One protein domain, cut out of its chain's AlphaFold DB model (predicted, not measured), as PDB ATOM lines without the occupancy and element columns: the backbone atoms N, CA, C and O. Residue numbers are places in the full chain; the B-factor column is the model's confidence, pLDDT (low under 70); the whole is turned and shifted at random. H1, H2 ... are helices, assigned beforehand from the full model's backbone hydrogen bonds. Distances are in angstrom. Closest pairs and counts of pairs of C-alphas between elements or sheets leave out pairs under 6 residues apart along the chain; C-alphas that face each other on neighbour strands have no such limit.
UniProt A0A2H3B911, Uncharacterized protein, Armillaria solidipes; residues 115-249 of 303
ATOM      1  N   TYR A 115     -23.051 -47.975   7.072       86.69
ATOM      2  CA  TYR A 115     -22.661 -47.047   8.131       86.69
ATOM      3  C   TYR A 115     -22.397 -45.641   7.576       86.69
ATOM      4  O   TYR A 115     -22.902 -44.662   8.122       86.69
ATOM      5  N   GLY A 116     -21.639 -45.547   6.479       86.38
ATOM      6  CA  GLY A 116     -21.323 -44.291   5.805       86.38
ATOM      7  C   GLY A 116     -22.573 -43.556   5.330       86.38
ATOM      8  O   GLY A 116     -22.652 -42.341   5.503       86.38
ATOM      9  N   THR A 117     -23.568 -44.281   4.811       90.62
ATOM     10  CA  THR A 117     -24.869 -43.728   4.421       90.62
ATOM     11  C   THR A 117     -25.566 -43.082   5.611       90.62
ATOM     12  O   THR A 117     -25.921 -41.908   5.536       90.62
ATOM     13  N   MET A 118     -25.696 -43.804   6.728       91.19
ATOM     14  CA  MET A 118     -26.377 -43.277   7.916       91.19
ATOM     15  C   MET A 118     -25.622 -42.098   8.537       91.19
ATOM     16  O   MET A 118     -26.234 -41.083   8.855       91.19
ATOM     17  N   ASP A 119     -24.293 -42.185   8.662       88.81
ATOM     18  CA  ASP A 119     -23.472 -41.103   9.225       88.81
ATOM     19  C   ASP A 119     -23.590 -39.812   8.403       88.81
ATOM     20  O   ASP A 119     -23.819 -38.734   8.951       88.81
ATOM     21  N   ARG A 120     -23.478 -39.920   7.075       88.12
ATOM     22  CA  ARG A 120     -23.521 -38.771   6.162       88.12
ATOM     23  C   ARG A 120     -24.921 -38.185   6.038       88.12
ATOM     24  O   ARG A 120     -25.055 -36.965   6.050       88.12
ATOM     25  N   PHE A 121     -25.952 -39.028   5.989       92.56
ATOM     26  CA  PHE A 121     -27.336 -38.565   5.969       92.56
ATOM     27  C   PHE A 121     -27.696 -37.831   7.265       92.56
ATOM     28  O   PHE A 121     -28.229 -36.724   7.210       92.56
ATOM     29  N   SER A 122     -27.312 -38.377   8.429       92.31
ATOM     30  CA  SER A 122     -27.480 -37.690   9.716       92.31
ATOM     31  C   SER A 122     -26.805 -36.319   9.722       92.31
ATOM     32  O   SER A 122     -27.439 -35.350  10.125       92.31
ATOM     33  N   ARG A 123     -25.557 -36.204   9.240       89.25
ATOM     34  CA  ARG A 123     -24.868 -34.902   9.118       89.25
ATOM     35  C   ARG A 123     -25.637 -33.922   8.234       89.25
ATOM     36  O   ARG A 123     -25.791 -32.769   8.613       89.25
ATOM     37  N   GLY A 124     -26.164 -34.389   7.103       89.88
ATOM     38  CA  GLY A 124     -26.993 -33.573   6.216       89.88
ATOM     39  C   GLY A 124     -28.245 -33.019   6.899       89.88
ATOM     40  O   GLY A 124     -28.537 -31.830   6.767       89.88
ATOM     41  N   ILE A 125     -28.953 -33.847   7.675       92.81
ATOM     42  CA  ILE A 125     -30.124 -33.398   8.445       92.81
ATOM     43  C   ILE A 125     -29.716 -32.415   9.548       92.81
ATOM     44  O   ILE A 125     -30.385 -31.401   9.729       92.81
ATOM     45  N   ILE A 126     -28.621 -32.681  10.266       91.44
ATOM     46  CA  ILE A 126     -28.115 -31.792  11.325       91.44
ATOM     47  C   ILE A 126     -27.814 -30.408  10.758       91.44
ATOM     48  O   ILE A 126     -28.310 -29.417  11.285       91.44
ATOM     49  N   ASP A 127     -27.073 -30.340   9.654       88.44
ATOM     50  CA  ASP A 127     -26.703 -29.065   9.044       88.44
ATOM     51  C   ASP A 127     -27.945 -28.322   8.523       88.44
ATOM     52  O   ASP A 127     -28.031 -27.101   8.656       88.44
ATOM     53  N   ASN A 128     -28.956 -29.041   8.014       88.62
ATOM     54  CA  ASN A 128     -30.248 -28.443   7.670       88.62
ATOM     55  C   ASN A 128     -30.939 -27.837   8.906       88.62
ATOM     56  O   ASN A 128     -31.288 -26.659   8.878       88.62
ATOM     57  N   LEU A 129     -31.073 -28.601   9.995       90.62
ATOM     58  CA  LEU A 129     -31.727 -28.158  11.233       90.62
ATOM     59  C   LEU A 129     -31.020 -26.963  11.885       90.62
ATOM     60  O   LEU A 129     -31.689 -26.043  12.358       90.62
ATOM     61  N   LEU A 130     -29.683 -26.963  11.898       88.56
ATOM     62  CA  LEU A 130     -28.877 -25.878  12.461       88.56
ATOM     63  C   LEU A 130     -28.917 -24.622  11.586       88.56
ATOM     64  O   LEU A 130     -28.974 -23.515  12.117       88.56
ATOM     65  N   SER A 131     -28.956 -24.774  10.257       86.12
ATOM     66  CA  SER A 131     -29.055 -23.629   9.343       86.12
ATOM     67  C   SER A 131     -30.365 -22.853   9.499       86.12
ATOM     68  O   SER A 131     -30.371 -21.630   9.371       86.12
ATOM     69  N   THR A 132     -31.463 -23.543   9.822       85.44
ATOM     70  CA  THR A 132     -32.767 -22.910  10.058       85.44
ATOM     71  C   THR A 132     -32.954 -22.461  11.505       85.44
ATOM     72  O   THR A 132     -33.838 -21.654  11.771       85.44
ATOM     73  N   ASN A 133     -32.128 -22.950  12.440       87.88
ATOM     74  CA  ASN A 133     -32.225 -22.643  13.869       87.88
ATOM     75  C   ASN A 133     -30.845 -22.354  14.498       87.88
ATOM     76  O   ASN A 133     -30.380 -23.124  15.344       87.88
ATOM     77  N   PRO A 134     -30.189 -21.225  14.165       82.31
ATOM     78  CA  PRO A 134     -28.812 -20.952  14.598       82.31
ATOM     79  C   PRO A 134     -28.631 -20.888  16.124       82.31
ATOM     80  O   PRO A 134     -27.561 -21.182  16.649       82.31
ATOM     81  N   GLY A 135     -29.686 -20.522  16.862       87.19
ATOM     82  CA  GLY A 135     -29.662 -20.473  18.328       87.19
ATOM     83  C   GLY A 135     -29.558 -21.848  19.000       87.19
ATOM     84  O   GLY A 135     -29.136 -21.927  20.156       87.19
ATOM     85  N   LEU A 136     -29.897 -22.927  18.287       89.88
ATOM     86  CA  LEU A 136     -29.923 -24.280  18.837       89.88
ATOM     87  C   LEU A 136     -28.526 -24.790  19.197       89.88
ATOM     88  O   LEU A 136     -28.363 -25.440  20.226       89.88
ATOM     89  N   GLU A 137     -27.512 -24.479  18.390       87.50
ATOM     90  CA  GLU A 137     -26.138 -24.926  18.645       87.50
ATOM     91  C   GLU A 137     -25.619 -24.367  19.973       87.50
ATOM     92  O   GLU A 137     -25.152 -25.106  20.841       87.50
ATOM     93  N   ARG A 138     -25.797 -23.057  20.182       89.44
ATOM     94  CA  ARG A 138     -25.439 -22.402  21.444       89.44
ATOM     95  C   ARG A 138     -26.216 -22.989  22.619       89.44
ATOM     96  O   ARG A 138     -25.640 -23.200  23.681       89.44
ATOM     97  N   TYR A 139     -27.505 -23.256  22.432       91.94
ATOM     98  CA  TYR A 139     -28.340 -23.849  23.466       91.94
ATOM     99  C   TYR A 139     -27.855 -25.254  23.868       91.94
ATOM    100  O   TYR A 139     -27.719 -25.542  25.054       91.94
ATOM    101  N   VAL A 140     -27.530 -26.111  22.895       90.44
ATOM    102  CA  VAL A 140     -26.987 -27.461  23.132       90.44
ATOM    103  C   VAL A 140     -25.667 -27.401  23.905       90.44
ATOM    104  O   VAL A 140     -25.449 -28.201  24.814       90.44
ATOM    105  N   LEU A 141     -24.806 -26.427  23.601       90.62
ATOM    106  CA  LEU A 141     -23.560 -26.217  24.341       90.62
ATOM    107  C   LEU A 141     -23.804 -25.797  25.797       90.62
ATOM    108  O   LEU A 141     -23.137 -26.312  26.692       90.62
ATOM    109  N   LEU A 142     -24.767 -24.907  26.048       91.06
ATOM    110  CA  LEU A 142     -25.135 -24.509  27.412       91.06
ATOM    111  C   LEU A 142     -25.728 -25.685  28.200       91.06
ATOM    112  O   LEU A 142     -25.349 -25.912  29.345       91.06
ATOM    113  N   LEU A 143     -26.585 -26.490  27.566       90.31
ATOM    114  CA  LEU A 143     -27.119 -27.707  28.176       90.31
ATOM    115  C   LEU A 143     -25.999 -28.706  28.504       90.31
ATOM    116  O   LEU A 143     -25.971 -29.285  29.585       90.31
ATOM    117  N   SER A 144     -25.040 -28.891  27.595       89.62
ATOM    118  CA  SER A 144     -23.862 -29.736  27.818       89.62
ATOM    119  C   SER A 144     -23.036 -29.290  29.030       89.62
ATOM    120  O   SER A 144     -22.555 -30.145  29.778       89.62
ATOM    121  N   GLN A 145     -22.897 -27.979  29.249       88.94
ATOM    122  CA  GLN A 145     -22.227 -27.417  30.424       88.94
ATOM    123  C   GLN A 145     -23.010 -27.710  31.707       88.94
ATOM    124  O   GLN A 145     -22.429 -28.268  32.633       88.94
ATOM    125  N   ALA A 146     -24.324 -27.469  31.721       88.81
ATOM    126  CA  ALA A 146     -25.177 -27.808  32.863       88.81
ATOM    127  C   ALA A 146     -25.119 -29.312  33.203       88.81
ATOM    128  O   ALA A 146     -25.021 -29.708  34.360       88.81
ATOM    129  N   ILE A 147     -25.081 -30.183  32.189       87.31
ATOM    130  CA  ILE A 147     -24.910 -31.630  32.389       87.31
ATOM    131  C   ILE A 147     -23.522 -31.958  32.961       87.31
ATOM    132  O   ILE A 147     -23.413 -32.879  33.770       87.31
ATOM    133  N   CYS A 148     -22.460 -31.241  32.570       86.25
ATOM    134  CA  CYS A 148     -21.119 -31.441  33.143       86.25
ATOM    135  C   CYS A 148     -21.079 -31.160  34.650       86.25
ATOM    136  O   CYS A 148     -20.296 -31.802  35.347       86.25
ATOM    137  N   GLU A 149     -21.901 -30.232  35.143       84.25
ATOM    138  CA  GLU A 149     -21.980 -29.892  36.569       84.25
ATOM    139  C   GLU A 149     -22.622 -31.014  37.397       84.25
ATOM    140  O   GLU A 149     -22.277 -31.202  38.561       84.25
ATOM    141  N   VAL A 150     -23.508 -31.805  36.782       82.62
ATOM    142  CA  VAL A 150     -24.267 -32.875  37.454       82.62
ATOM    143  C   VAL A 150     -23.672 -34.268  37.198       82.62
ATOM    144  O   VAL A 150     -23.816 -35.169  38.022       82.62
ATOM    145  N   SER A 151     -22.994 -34.487  36.066       80.56
ATOM    146  CA  SER A 151     -22.497 -35.810  35.668       80.56
ATOM    147  C   SER A 151     -21.149 -35.772  34.940       80.56
ATOM    148  O   SER A 151     -21.025 -35.357  33.780       80.56
ATOM    149  N   VAL A 152     -20.129 -36.331  35.599       74.88
ATOM    150  CA  VAL A 152     -18.790 -36.515  35.029       74.88
ATOM    151  C   VAL A 152     -18.838 -37.592  33.940       74.88
ATOM    152  O   VAL A 152     -19.010 -38.775  34.210       74.88
ATOM    153  N   GLY A 153     -18.669 -37.179  32.681       75.12
ATOM    154  CA  GLY A 153     -18.540 -38.078  31.524       75.12
ATOM    155  C   GLY A 153     -19.729 -38.091  30.558       75.12
ATOM    156  O   GLY A 153     -19.562 -38.527  29.415       75.12
ATOM    157  N   LEU A 154     -20.890 -37.556  30.951       80.19
ATOM    158  CA  LEU A 154     -22.045 -37.408  30.053       80.19
ATOM    159  C   LEU A 154     -22.113 -36.036  29.378       80.19
ATOM    160  O   LEU A 154     -22.572 -35.956  28.240       80.19
ATOM    161  N   GLY A 155     -21.584 -34.983  30.005       75.56
ATOM    162  CA  GLY A 155     -21.684 -33.629  29.460       75.56
ATOM    163  C   GLY A 155     -20.976 -33.438  28.114       75.56
ATOM    164  O   GLY A 155     -21.600 -32.961  27.172       75.56
ATOM    165  N   ARG A 156     -19.727 -33.907  27.950       78.69
ATOM    166  CA  ARG A 156     -18.990 -33.801  26.666       78.69
ATOM    167  C   ARG A 156     -19.741 -34.432  25.478       78.69
ATOM    168  O   ARG A 156     -19.889 -33.761  24.462       78.69
ATOM    169  N   PRO A 157     -20.242 -35.682  25.563       80.75
ATOM    170  CA  PRO A 157     -21.104 -36.245  24.521       80.75
ATOM    171  C   PRO A 157     -22.354 -35.411  24.202       80.75
ATOM    172  O   PRO A 157     -22.786 -35.408  23.051       80.75
ATOM    173  N   MET A 158     -22.920 -34.711  25.187       84.94
ATOM    174  CA  MET A 158     -24.119 -33.876  25.028       84.94
ATOM    175  C   MET A 158     -23.855 -32.511  24.394       84.94
ATOM    176  O   MET A 158     -24.795 -31.771  24.151       84.94
ATOM    177  N   ALA A 159     -22.610 -32.184  24.046       86.62
ATOM    178  CA  ALA A 159     -22.328 -31.035  23.183       86.62
ATOM    179  C   ALA A 159     -22.764 -31.274  21.724       86.62
ATOM    180  O   ALA A 159     -22.738 -30.358  20.908       86.62
ATOM    181  N   TYR A 160     -23.136 -32.511  21.376       88.00
ATOM    182  CA  TYR A 160     -23.515 -32.895  20.024       88.00
ATOM    183  C   TYR A 160     -25.025 -33.126  19.911       88.00
ATOM    184  O   TYR A 160     -25.582 -33.979  20.609       88.00
ATOM    185  N   LEU A 161     -25.672 -32.396  18.994       89.81
ATOM    186  CA  LEU A 161     -27.131 -32.326  18.868       89.81
ATOM    187  C   LEU A 161     -27.819 -33.709  18.817       89.81
ATOM    188  O   LEU A 161     -28.712 -33.933  19.631       89.81
ATOM    189  N   PRO A 162     -27.411 -34.680  17.974       92.81
ATOM    190  CA  PRO A 162     -28.024 -36.012  17.971       92.81
ATOM    191  C   PRO A 162     -28.039 -36.722  19.324       92.81
ATOM    192  O   PRO A 162     -29.016 -37.391  19.645       92.81
ATOM    193  N   ASN A 163     -26.988 -36.577  20.137       91.62
ATOM    194  CA  ASN A 163     -26.946 -37.221  21.451       91.62
ATOM    195  C   ASN A 163     -27.960 -36.584  22.407       91.62
ATOM    196  O   ASN A 163     -28.635 -37.306  23.138       91.62
ATOM    197  N   VAL A 164     -28.108 -35.255  22.353       92.69
ATOM    198  CA  VAL A 164     -29.125 -34.522  23.120       92.69
ATOM    199  C   VAL A 164     -30.529 -34.918  22.685       92.69
ATOM    200  O   VAL A 164     -31.371 -35.176  23.535       92.69
ATOM    201  N   LEU A 165     -30.777 -35.020  21.379       93.81
ATOM    202  CA  LEU A 165     -32.085 -35.409  20.851       93.81
ATOM    203  C   LEU A 165     -32.454 -36.839  21.260       93.81
ATOM    204  O   LEU A 165     -33.558 -37.069  21.740       93.81
ATOM    205  N   VAL A 166     -31.521 -37.793  21.161       93.12
ATOM    206  CA  VAL A 166     -31.747 -39.165  21.646       93.12
ATOM    207  C   VAL A 166     -32.038 -39.176  23.146       93.12
ATOM    208  O   VAL A 166     -32.990 -39.826  23.574       93.12
ATOM    209  N   ALA A 167     -31.254 -38.453  23.945       92.12
ATOM    210  CA  ALA A 167     -31.476 -38.356  25.385       92.12
ATOM    211  C   ALA A 167     -32.833 -37.725  25.715       92.12
ATOM    212  O   ALA A 167     -33.528 -38.213  26.602       92.12
ATOM    213  N   TRP A 168     -33.242 -36.696  24.972       91.88
ATOM    214  CA  TRP A 168     -34.541 -36.050  25.123       91.88
ATOM    215  C   TRP A 168     -35.695 -37.013  24.804       91.88
ATOM    216  O   TRP A 168     -36.654 -37.074  25.570       91.88
ATOM    217  N   TYR A 169     -35.589 -37.836  23.752       90.94
ATOM    218  CA  TYR A 169     -36.594 -38.869  23.455       90.94
ATOM    219  C   TYR A 169     -36.696 -39.911  24.572       90.94
ATOM    220  O   TYR A 169     -37.797 -40.261  24.988       90.94
ATOM    221  N   TYR A 170     -35.559 -40.394  25.085       89.69
ATOM    222  CA  TYR A 170     -35.555 -41.310  26.231       89.69
ATOM    223  C   TYR A 170     -36.167 -40.652  27.472       89.69
ATOM    224  O   TYR A 170     -36.975 -41.272  28.152       89.69
ATOM    225  N   HIS A 171     -35.831 -39.390  27.743       89.19
ATOM    226  CA  HIS A 171     -36.385 -38.629  28.858       89.19
ATOM    227  C   HIS A 171     -37.908 -38.519  28.755       89.19
ATOM    228  O   HIS A 171     -38.614 -38.867  29.698       89.19
ATOM    229  N   ARG A 172     -38.436 -38.120  27.593       85.81
ATOM    230  CA  ARG A 172     -39.885 -38.071  27.358       85.81
ATOM    231  C   ARG A 172     -40.524 -39.441  27.549       85.81
ATOM    232  O   ARG A 172     -41.524 -39.536  28.244       85.81
ATOM    233  N   ALA A 173     -39.929 -40.498  27.010       84.81
ATOM    234  CA  ALA A 173     -40.503 -41.833  27.101       84.81
ATOM    235  C   ALA A 173     -40.478 -42.440  28.522       84.81
ATOM    236  O   ALA A 173     -41.283 -43.320  28.816       84.81
ATOM    237  N   ILE A 174     -39.565 -41.993  29.393       86.50
ATOM    238  CA  ILE A 174     -39.471 -42.438  30.794       86.50
ATOM    239  C   ILE A 174     -40.382 -41.605  31.707       86.50
ATOM    240  O   ILE A 174     -41.084 -42.168  32.543       86.50
ATOM    241  N   PHE A 175     -40.357 -40.276  31.562       82.69
ATOM    242  CA  PHE A 175     -40.923 -39.342  32.544       82.69
ATOM    243  C   PHE A 175     -42.219 -38.650  32.085       82.69
ATOM    244  O   PHE A 175     -42.909 -38.045  32.906       82.69
ATOM    245  N   SER A 176     -42.594 -38.728  30.802       72.06
ATOM    246  CA  SER A 176     -43.873 -38.189  30.312       72.06
ATOM    247  C   SER A 176     -44.977 -39.244  30.390       72.06
ATOM    248  O   SER A 176     -44.880 -40.302  29.777       72.06
ATOM    249  N   SER A 177     -46.074 -38.924  31.083       59.44
ATOM    250  CA  SER A 177     -47.309 -39.726  31.084       59.44
ATOM    251  C   SER A 177     -48.116 -39.586  29.788       59.44
ATOM    252  O   SER A 177     -48.931 -40.449  29.467       59.44
ATOM    253  N   ALA A 178     -47.888 -38.503  29.035       58.97
ATOM    254  CA  ALA A 178     -48.436 -38.310  27.702       58.97
ATOM    255  C   ALA A 178     -47.541 -39.040  26.700       58.97
ATOM    256  O   ALA A 178     -46.351 -38.729  26.592       58.97
ATOM    257  N   SER A 179     -48.128 -40.004  25.995       55.03
ATOM    258  CA  SER A 179     -47.522 -40.858  24.975       55.03
ATOM    259  C   SER A 179     -47.172 -40.084  23.699       55.03
ATOM    260  O   SER A 179     -47.638 -40.434  22.618       55.03
ATOM    261  N   ASP A 180     -46.396 -39.006  23.833       57.66
ATOM    262  CA  ASP A 180     -45.883 -38.244  22.702       57.66
ATOM    263  C   ASP A 180     -44.611 -37.441  23.066       57.66
ATOM    264  O   ASP A 180     -44.640 -36.589  23.970       57.66
ATOM    265  N   PRO A 181     -43.470 -37.670  22.392       60.66
ATOM    266  CA  PRO A 181     -43.209 -38.755  21.448       60.66
ATOM    267  C   PRO A 181     -42.879 -40.089  22.147       60.66
ATOM    268  O   PRO A 181     -42.373 -40.094  23.275       60.66
ATOM    269  N   PRO A 182     -43.149 -41.232  21.487       65.38
ATOM    270  CA  PRO A 182     -42.813 -42.560  21.998       65.38
ATOM    271  C   PRO A 182     -41.293 -42.781  22.082       65.38
ATOM    272  O   PRO A 182     -40.503 -42.023  21.514       65.38
ATOM    273  N   TYR A 183     -40.881 -43.865  22.758       69.00
ATOM    274  CA  TYR A 183     -39.497 -44.356  22.701       69.00
ATOM    275  C   TYR A 183     -38.994 -44.377  21.249       69.00
ATOM    276  O   TYR A 183     -39.762 -44.757  20.359       69.00
ATOM    277  N   PRO A 184     -37.710 -44.055  20.994       71.00
ATOM    278  CA  PRO A 184     -37.154 -44.175  19.654       71.00
ATOM    279  C   PRO A 184     -37.417 -45.570  19.086       71.00
ATOM    280  O   PRO A 184     -37.172 -46.570  19.774       71.00
ATOM    281  N   THR A 185     -37.896 -45.648  17.845       72.56
ATOM    282  CA  THR A 185     -38.436 -46.881  17.251       72.56
ATOM    283  C   THR A 185     -37.414 -48.016  17.255       72.56
ATOM    284  O   THR A 185     -37.748 -49.177  17.480       72.56
ATOM    285  N   LEU A 186     -36.137 -47.676  17.080       74.69
ATOM    286  CA  LEU A 186     -35.034 -48.636  17.011       74.69
ATOM    287  C   LEU A 186     -34.307 -48.858  18.351       74.69
ATOM    288  O   LEU A 186     -33.307 -49.578  18.403       74.69
ATOM    289  N   SER A 187     -34.785 -48.271  19.454       75.06
ATOM    290  CA  SER A 187     -34.110 -48.309  20.765       75.06
ATOM    291  C   SER A 187     -33.899 -49.721  21.331       75.06
ATOM    292  O   SER A 187     -32.924 -49.950  22.051       75.06
ATOM    293  N   GLN A 188     -34.768 -50.671  20.977       76.19
ATOM    294  CA  GLN A 188     -34.691 -52.078  21.396       76.19
ATOM    295  C   GLN A 188     -33.556 -52.853  20.709       76.19
ATOM    296  O   GLN A 188     -33.097 -53.869  21.221       76.19
ATOM    297  N   GLN A 189     -33.088 -52.375  19.554       81.88
ATOM    298  CA  GLN A 189     -32.020 -53.012  18.778       81.88
ATOM    299  C   GLN A 189     -30.628 -52.470  19.144       81.88
ATOM    300  O   GLN A 189     -29.611 -52.959  18.645       81.88
ATOM    301  N   LEU A 190     -30.561 -51.457  20.017       82.12
ATOM    302  CA  LEU A 190     -29.299 -50.887  20.469       82.12
ATOM    303  C   LEU A 190     -28.492 -51.891  21.304       82.12
ATOM    304  O   LEU A 190     -29.044 -52.632  22.118       82.12
ATOM    305  N   PRO A 191     -27.153 -51.862  21.197       83.31
ATOM    306  CA  PRO A 191     -26.289 -52.525  22.163       83.31
ATOM    307  C   PRO A 191     -26.629 -52.097  23.598       83.31
ATOM    308  O   PRO A 191     -26.750 -50.902  23.864       83.31
ATOM    309  N   SER A 192     -26.693 -53.053  24.530       85.06
ATOM    310  CA  SER A 192     -27.120 -52.807  25.919       85.06
ATOM    311  C   SER A 192     -26.364 -51.660  26.594       85.06
ATOM    312  O   SER A 192     -26.982 -50.829  27.250       85.06
ATOM    313  N   PHE A 193     -25.050 -51.547  26.366       84.31
ATOM    314  CA  PHE A 193     -24.242 -50.458  26.925       84.31
ATOM    315  C   PHE A 193     -24.646 -49.069  26.393       84.31
ATOM    316  O   PHE A 193     -24.612 -48.092  27.137       84.31
ATOM    317  N   LEU A 194     -25.044 -48.957  25.116       85.44
ATOM    318  CA  LEU A 194     -25.536 -47.698  24.542       85.44
ATOM    319  C   LEU A 194     -26.942 -47.384  25.038       85.44
ATOM    320  O   LEU A 194     -27.226 -46.238  25.367       85.44
ATOM    321  N   HIS A 195     -27.796 -48.402  25.129       87.50
ATOM    322  CA  HIS A 195     -29.135 -48.251  25.681       87.50
ATOM    323  C   HIS A 195     -29.080 -47.725  27.128       87.50
ATOM    324  O   HIS A 195     -29.708 -46.717  27.439       87.50
ATOM    325  N   GLN A 196     -28.246 -48.328  27.982       88.06
ATOM    326  CA  GLN A 196     -28.010 -47.867  29.357       88.06
ATOM    327  C   GLN A 196     -27.442 -46.446  29.410       88.06
ATOM    328  O   GLN A 196     -27.871 -45.644  30.236       88.06
ATOM    329  N   LYS A 197     -26.517 -46.101  28.505       89.06
ATOM    330  CA  LYS A 197     -25.977 -44.739  28.411       89.06
ATOM    331  C   LYS A 197     -27.063 -43.712  28.075       89.06
ATOM    332  O   LYS A 197     -27.048 -42.623  28.643       89.06
ATOM    333  N   ASN A 198     -27.999 -44.051  27.189       90.38
ATOM    334  CA  ASN A 198     -29.112 -43.170  26.828       90.38
ATOM    335  C   ASN A 198     -30.132 -43.026  27.969       90.38
ATOM    336  O   ASN A 198     -30.624 -41.925  28.193       90.38
ATOM    337  N   ILE A 199     -30.393 -44.093  28.737       89.81
ATOM    338  CA  ILE A 199     -31.194 -44.007  29.972       89.81
ATOM    339  C   ILE A 199     -30.510 -43.091  30.993       89.81
ATOM    340  O   ILE A 199     -31.142 -42.194  31.537       89.81
ATOM    341  N   ALA A 200     -29.210 -43.280  31.234       91.00
ATOM    342  CA  ALA A 200     -28.465 -42.446  32.176       91.00
ATOM    343  C   ALA A 200     -28.492 -40.968  31.761       91.00
ATOM    344  O   ALA A 200     -28.738 -40.094  32.585       91.00
ATOM    345  N   ALA A 201     -28.303 -40.698  30.470       91.31
ATOM    346  CA  ALA A 201     -28.444 -39.370  29.897       91.31
ATOM    347  C   ALA A 201     -29.832 -38.754  30.132       91.31
ATOM    348  O   ALA A 201     -29.920 -37.601  30.543       91.31
ATOM    349  N   ALA A 202     -30.899 -39.517  29.900       91.25
ATOM    350  CA  ALA A 202     -32.266 -39.075  30.133       91.25
ATOM    351  C   ALA A 202     -32.536 -38.744  31.605       91.25
ATOM    352  O   ALA A 202     -33.105 -37.699  31.900       91.25
ATOM    353  N   ASN A 203     -32.067 -39.581  32.531       91.06
ATOM    354  CA  ASN A 203     -32.194 -39.313  33.964       91.06
ATOM    355  C   ASN A 203     -31.445 -38.037  34.370       91.06
ATOM    356  O   ASN A 203     -31.933 -37.273  35.195       91.06
ATOM    357  N   VAL A 204     -30.272 -37.775  33.783       90.75
ATOM    358  CA  VAL A 204     -29.536 -36.532  34.054       90.75
ATOM    359  C   VAL A 204     -30.269 -35.311  33.498       90.75
ATOM    360  O   VAL A 204     -30.264 -34.277  34.156       90.75
ATOM    361  N   LEU A 205     -30.938 -35.419  32.344       90.06
ATOM    362  CA  LEU A 205     -31.791 -34.335  31.845       90.06
ATOM    363  C   LEU A 205     -32.899 -33.982  32.847       90.06
ATOM    364  O   LEU A 205     -33.087 -32.802  33.121       90.06
ATOM    365  N   ASP A 206     -33.557 -34.977  33.444       89.31
ATOM    366  CA  ASP A 206     -34.591 -34.762  34.471       89.31
ATOM    367  C   ASP A 206     -34.038 -34.040  35.720       89.31
ATOM    368  O   ASP A 206     -34.624 -33.074  36.221       89.31
ATOM    369  N   HIS A 207     -32.839 -34.426  36.170       85.38
ATOM    370  CA  HIS A 207     -32.159 -33.760  37.290       85.38
ATOM    371  C   HIS A 207     -31.782 -32.310  36.959       85.38
ATOM    372  O   HIS A 207     -31.915 -31.422  37.800       85.38
ATOM    373  N   VAL A 208     -31.322 -32.057  35.733       83.19
ATOM    374  CA  VAL A 208     -30.934 -30.721  35.258       83.19
ATOM    375  C   VAL A 208     -32.151 -29.787  35.152       83.19
ATOM    376  O   VAL A 208     -32.055 -28.621  35.551       83.19
ATOM    377  N   ILE A 209     -33.307 -30.303  34.714       78.62
ATOM    378  CA  ILE A 209     -34.595 -29.580  34.728       78.62
ATOM    379  C   ILE A 209     -34.986 -29.207  36.155       78.62
ATOM    380  O   ILE A 209     -35.348 -28.065  36.426       78.62
ATOM    381  N   SER A 210     -34.886 -30.169  37.073       73.25
ATOM    382  CA  SER A 210     -35.235 -29.967  38.481       73.25
ATOM    383  C   SER A 210     -34.315 -28.956  39.181       73.25
ATOM    384  O   SER A 210     -34.702 -28.367  40.188       73.25
ATOM    385  N   GLY A 211     -33.097 -28.761  38.662       66.88
ATOM    386  CA  GLY A 211     -32.050 -27.956  39.286       66.88
ATOM    387  C   GLY A 211     -31.992 -26.488  38.860       66.88
ATOM    388  O   GLY A 211     -31.750 -25.650  39.725       66.88
ATOM    389  N   SER A 212     -32.136 -26.155  37.567       73.44
ATOM    390  CA  SER A 212     -32.099 -24.747  37.084       73.44
ATOM    391  C   SER A 212     -32.178 -24.536  35.562       73.44
ATOM    392  O   SER A 212     -32.270 -23.386  35.131       73.44
ATOM    393  N   PHE A 213     -32.112 -25.578  34.726       86.81
ATOM    394  CA  PHE A 213     -32.021 -25.396  33.272       86.81
ATOM    395  C   PHE A 213     -33.354 -25.688  32.576       86.81
ATOM    396  O   PHE A 213     -33.861 -26.809  32.611       86.81
ATOM    397  N   ASP A 214     -33.906 -24.687  31.894       87.88
ATOM    398  CA  ASP A 214     -35.172 -24.822  31.173       87.88
ATOM    399  C   ASP A 214     -34.995 -25.621  29.871       87.88
ATOM    400  O   ASP A 214     -34.302 -25.163  28.967       87.88
ATOM    401  N   LEU A 215     -35.645 -26.791  29.756       88.00
ATOM    402  CA  LEU A 215     -35.709 -27.590  28.519       88.00
ATOM    403  C   LEU A 215     -36.840 -27.182  27.558       88.00
ATOM    404  O   LEU A 215     -36.993 -27.797  26.495       88.00
ATOM    405  N   GLY A 216     -37.633 -26.167  27.900       88.31
ATOM    406  CA  GLY A 216     -38.722 -25.623  27.093       88.31
ATOM    407  C   GLY A 216     -38.301 -25.266  25.664       88.31
ATOM    408  O   GLY A 216     -38.937 -25.760  24.731       88.31
ATOM    409  N   PRO A 217     -37.203 -24.513  25.444       90.56
ATOM    410  CA  PRO A 217     -36.745 -24.167  24.099       90.56
ATOM    411  C   PRO A 217     -36.378 -25.387  23.245       90.56
ATOM    412  O   PRO A 217     -36.751 -25.452  22.074       90.56
ATOM    413  N   LEU A 218     -35.703 -26.386  23.830       91.00
ATOM    414  CA  LEU A 218     -35.400 -27.644  23.134       91.00
ATOM    415  C   LEU A 218     -36.673 -28.415  22.793       91.00
ATOM    416  O   LEU A 218     -36.816 -28.907  21.681       91.00
ATOM    417  N   THR A 219     -37.603 -28.506  23.741       89.75
ATOM    418  CA  THR A 219     -38.882 -29.196  23.557       89.75
ATOM    419  C   THR A 219     -39.712 -28.534  22.460       89.75
ATOM    420  O   THR A 219     -40.189 -29.221  21.561       89.75
ATOM    421  N   GLY A 220     -39.820 -27.203  22.471       90.44
ATOM    422  CA  GLY A 220     -40.496 -26.439  21.422       90.44
ATOM    423  C   GLY A 220     -39.862 -26.654  20.047       90.44
ATOM    424  O   GLY A 220     -40.578 -26.907  19.081       90.44
ATOM    425  N   PHE A 221     -38.526 -26.644  19.968       92.88
ATOM    426  CA  PHE A 221     -37.798 -26.959  18.735       92.88
ATOM    427  C   PHE A 221     -38.103 -28.376  18.229       92.88
ATOM    428  O   PHE A 221     -38.390 -28.554  17.046       92.88
ATOM    429  N   VAL A 222     -38.060 -29.385  19.108       92.12
ATOM    430  CA  VAL A 222     -38.317 -30.775  18.710       92.12
ATOM    431  C   VAL A 222     -39.735 -30.934  18.179       92.12
ATOM    432  O   VAL A 222     -39.913 -31.520  17.118       92.12
ATOM    433  N   LEU A 223     -40.734 -30.378  18.866       89.38
ATOM    434  CA  LEU A 223     -42.129 -30.476  18.436       89.38
ATOM    435  C   LEU A 223     -42.387 -29.723  17.120       89.38
ATOM    436  O   LEU A 223     -43.117 -30.223  16.270       89.38
ATOM    437  N   ALA A 224     -41.743 -28.572  16.907       91.50
ATOM    438  CA  ALA A 224     -41.850 -27.814  15.657       91.50
ATOM    439  C   ALA A 224     -41.210 -28.527  14.449       91.50
ATOM    440  O   ALA A 224     -41.568 -28.250  13.304       91.50
ATOM    441  N   HIS A 225     -40.268 -29.444  14.688       92.12
ATOM    442  CA  HIS A 225     -39.525 -30.162  13.649       92.12
ATOM    443  C   HIS A 225     -39.596 -31.684  13.816       92.12
ATOM    444  O   HIS A 225     -38.653 -32.391  13.449       92.12
ATOM    445  N   ILE A 226     -40.707 -32.188  14.360       89.94
ATOM    446  CA  ILE A 226     -40.798 -33.558  14.876       89.94
ATOM    447  C   ILE A 226     -40.442 -34.620  13.835       89.94
ATOM    448  O   ILE A 226     -39.686 -35.526  14.156       89.94
ATOM    449  N   GLU A 227     -40.876 -34.472  12.580       89.81
ATOM    450  CA  GLU A 227     -40.593 -35.446  11.514       89.81
ATOM    451  C   GLU A 227     -39.100 -35.508  11.142       89.81
ATOM    452  O   GLU A 227     -38.529 -36.582  10.951       89.81
ATOM    453  N   LYS A 228     -38.423 -34.351  11.071       92.50
ATOM    454  CA  LYS A 228     -36.975 -34.291  10.798       92.50
ATOM    455  C   LYS A 228     -36.164 -34.789  11.985       92.50
ATOM    456  O   LYS A 228     -35.153 -35.467  11.798       92.50
ATOM    457  N   VAL A 229     -36.597 -34.453  13.196       93.56
ATOM    458  CA  VAL A 229     -35.937 -34.887  14.425       93.56
ATOM    459  C   VAL A 229     -36.107 -36.396  14.623       93.56
ATOM    460  O   VAL A 229     -35.114 -37.059  14.915       93.56
ATOM    461  N   SER A 230     -37.300 -36.959  14.409       91.44
ATOM    462  CA  SER A 230     -37.536 -38.406  14.509       91.44
ATOM    463  C   SER A 230     -36.702 -39.173  13.489       91.44
ATOM    464  O   SER A 230     -36.010 -40.122  13.857       91.44
ATOM    465  N   LEU A 231     -36.667 -38.706  12.236       92.94
ATOM    466  CA  LEU A 231     -35.829 -39.291  11.191       92.94
ATOM    467  C   LEU A 231     -34.339 -39.245  11.564       92.94
ATOM    468  O   LEU A 231     -33.622 -40.236  11.386       92.94
ATOM    469  N   LEU A 232     -33.860 -38.121  12.107       94.06
ATOM    470  CA  LEU A 232     -32.479 -37.990  12.577       94.06
ATOM    471  C   LEU A 232     -32.177 -38.959  13.726       94.06
ATOM    472  O   LEU A 232     -31.143 -39.625  13.693       94.06
ATOM    473  N   VAL A 233     -33.057 -39.044  14.726       92.94
ATOM    474  CA  VAL A 233     -32.899 -39.923  15.893       92.94
ATOM    475  C   VAL A 233     -32.845 -41.387  15.464       92.94
ATOM    476  O   VAL A 233     -31.909 -42.094  15.848       92.94
ATOM    477  N   ASP A 234     -33.768 -41.835  14.614       90.25
ATOM    478  CA  ASP A 234     -33.783 -43.213  14.117       90.25
ATOM    479  C   ASP A 234     -32.541 -43.524  13.276       90.25
ATOM    480  O   ASP A 234     -31.875 -44.539  13.496       90.25
ATOM    481  N   THR A 235     -32.153 -42.616  12.374       91.06
ATOM    482  CA  THR A 235     -30.947 -42.795  11.551       91.06
ATOM    483  C   THR A 235     -29.681 -42.835  12.414       91.06
ATOM    484  O   THR A 235     -28.779 -43.645  12.182       91.06
ATOM    485  N   TRP A 236     -29.618 -42.021  13.472       91.19
ATOM    486  CA  TRP A 236     -28.500 -42.003  14.414       91.19
ATOM    487  C   TRP A 236     -28.411 -43.280  15.257       91.19
ATOM    488  O   TRP A 236     -27.312 -43.795  15.517       91.19
ATOM    489  N   ILE A 237     -29.556 -43.826  15.668       88.62
ATOM    490  CA  ILE A 237     -29.630 -45.115  16.358       88.62
ATOM    491  C   ILE A 237     -29.177 -46.234  15.420       88.62
ATOM    492  O   ILE A 237     -28.312 -47.026  15.803       88.62
ATOM    493  N   LEU A 238     -29.660 -46.253  14.176       87.88
ATOM    494  CA  LEU A 238     -29.260 -47.240  13.176       87.88
ATOM    495  C   LEU A 238     -27.752 -47.183  12.896       87.88
ATOM    496  O   LEU A 238     -27.071 -48.210  12.950       87.88
ATOM    497  N   ARG A 239     -27.189 -45.981  12.717       87.62
ATOM    498  CA  ARG A 239     -25.735 -45.756  12.626       87.62
ATOM    499  C   ARG A 239     -24.993 -46.385  13.810       87.62
ATOM    500  O   ARG A 239     -23.954 -47.018  13.632       87.62
ATOM    501  N   SER A 240     -25.524 -46.231  15.021       85.88
ATOM    502  CA  SER A 240     -24.911 -46.749  16.251       85.88
ATOM    503  C   SER A 240     -24.977 -48.279  16.353       85.88
ATOM    504  O   SER A 240     -24.028 -48.905  16.830       85.88
ATOM    505  N   ILE A 241     -26.051 -48.895  15.849       83.50
ATOM    506  CA  ILE A 241     -26.190 -50.356  15.725       83.50
ATOM    507  C   ILE A 241     -25.158 -50.903  14.726       83.50
ATOM    508  O   ILE A 241     -24.451 -51.870  15.025       83.50
ATOM    509  N   LEU A 242     -25.016 -50.243  13.573       79.19
ATOM    510  CA  LEU A 242     -24.067 -50.619  12.521       79.19
ATOM    511  C   LEU A 242     -22.604 -50.434  12.963       79.19
ATOM    512  O   LEU A 242     -21.759 -51.287  12.687       79.19
ATOM    513  N   GLY A 243     -22.302 -49.370  13.716       68.31
ATOM    514  CA  GLY A 243     -20.948 -49.048  14.184       68.31
ATOM    515  C   GLY A 243     -20.310 -50.127  15.072       68.31
ATOM    516  O   GLY A 243     -19.089 -50.285  15.062       68.31
ATOM    517  N   LYS A 244     -21.111 -50.944  15.776       59.66
ATOM    518  CA  LYS A 244     -20.611 -52.083  16.574       59.66
ATOM    519  C   LYS A 244     -19.975 -53.183  15.708       59.66
ATOM    520  O   LYS A 244     -19.143 -53.936  16.211       59.66
ATOM    521  N   ARG A 245     -20.337 -53.283  14.422       50.59
ATOM    522  CA  ARG A 245     -19.789 -54.291  13.496       50.59
ATOM    523  C   ARG A 245     -18.458 -53.877  12.859       50.59
ATOM    524  O   ARG A 245     -17.688 -54.757  12.498       50.59
ATOM    525  N   GLY A 246     -18.158 -52.578  12.774       44.53
ATOM    526  CA  GLY A 246     -16.983 -52.054  12.057       44.53
ATOM    527  C   GLY A 246     -15.713 -51.840  12.891       44.53
ATOM    528  O   GLY A 246     -14.682 -51.500  12.327       44.53
ATOM    529  N   ASN A 247     -15.765 -52.008  14.217       41.19
ATOM    530  CA  ASN A 247     -14.661 -51.631  15.116       41.19
ATOM    531  C   ASN A 247     -13.777 -52.802  15.580       41.19
ATOM    532  O   ASN A 247     -12.950 -52.618  16.469       41.19
ATOM    533  N   LYS A 248     -13.962 -54.007  15.027       45.41
ATOM    534  CA  LYS A 248     -13.229 -55.194  15.496       45.41
ATOM    535  C   LYS A 248     -11.767 -55.255  15.040       45.41
ATOM    536  O   LYS A 248     -10.982 -55.866  15.753       45.41
ATOM    537  N   ASP A 249     -11.386 -54.558  13.965       42.56
ATOM    538  CA  ASP A 249     -10.087 -54.812  13.317       42.56
ATOM    539  C   ASP A 249      -9.129 -53.615  13.238       42.56
ATOM    540  O   ASP A 249      -8.131 -53.686  12.528       42.56
TER     541      ASP A 249
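What this domain is: This is residues 115 to 249 of the 303 residues of an uncharacterized protein of Armillaria solidipes (UniProt A0A2H3B911). Picture one helix, H4, running through the middle of a rough triangle of other helices: the pair H1 and H7, side by side, make one side, H5 makes the second, and H2 and H6 stand along the third. H5 and H7 cross H4 on its two sides, the first part of H4 meets H2, and the short H3 packs on H2. The printed part has 135 residues with seven named helices, in the order H1 to H7, and no named strand; its class is all helix. It is compact, with a radius of gyration of the C-alphas of 14.3 A, and spans 43 by 32 by 29 A along its three main axes.

Where its parts are: Find C-alpha 115 at (-22.661, -47.047, 8.131); from there H1 runs through residues 115 to 132, 26.2 A from first to last C-alpha. Go on to H2, residues 135 to 150, which is 23.4 A long. Next comes H3, residues 156 to 159, only four residues. H4 begins at C-alpha 161, at (-27.131, -32.326, 18.868), and runs to residue 175 over 20.7 A. After residues 176 to 191, which hold no named element, H5 takes up residues 192 to 211 and measures 28.6 A. H6 is residues 216 to 224, 12.1 A long. H7, residues 226 to 246, is the longest helix by residues and reaches 30.3 A, ending at C-alpha 246, at (-16.983, -52.054, 12.057).

How they stand to each other: Start at H4, whose centre is nearest to the mean of the C-alphas, at 4.9 A. H4 and H5 touch, about perpendicular at 78 degrees; look at His 171 and Ala 202, whose C-alphas are the closest, 4.3 A apart. With residues 162 to 166 alone, H4 touches residues 229 to 236 of H7, about perpendicular at 74 degrees, and the closest C-alphas are those of Val 166 and Val 233, at 5.9 A. H7 also touches H1 at a shallow tilt of 30 degrees, opposite ways, with the C-alphas of Met 118 and Arg 239 closest at 5.4 A. H2 and H4 only just touch, with 3 pairs of C-alphas within 8 A; the closest are those of Val 140 and Leu 161, at 6.5 A. Residues 146 to 150 of H2 touch residues 204 to 208 of H5, about perpendicular at 87 degrees, closest at the C-alphas of Ile 147 and Val 208, 6.7 A apart. H3 touches H2, where the closest C-alphas, those of Ser 144 and Met 158, are 5.0 A apart. H6 touches no helix, but H4 and H6 are near each other, with 10 pairs of C-alphas within 10 A. H5 and H7 are only just apart, their closest C-alphas 8.4 A from each other. In the backbone, every O i to N i+4 pair is within hydrogen-bond range in H1, H4, H5 and H6, while H2 has 11 of 12 and H7 has 14 of 17; H3 is too short for such a pair.

The domain as a whole: Look for the two C-alphas farthest apart and you reach Ser 212 and Asp 249, 44.2 A from each other. The first and last printed C-alphas, those of Tyr 115 and Asp 249, are 15.7 A apart. The printed part has no cut. The link from H4 to H5, of 16 residues, is long; the other links are tight. The mean pLDDT of the printed part is 83.7, and you will find values under 70 at residues 177 to 183, at residue 211 and at residues 243 to 249.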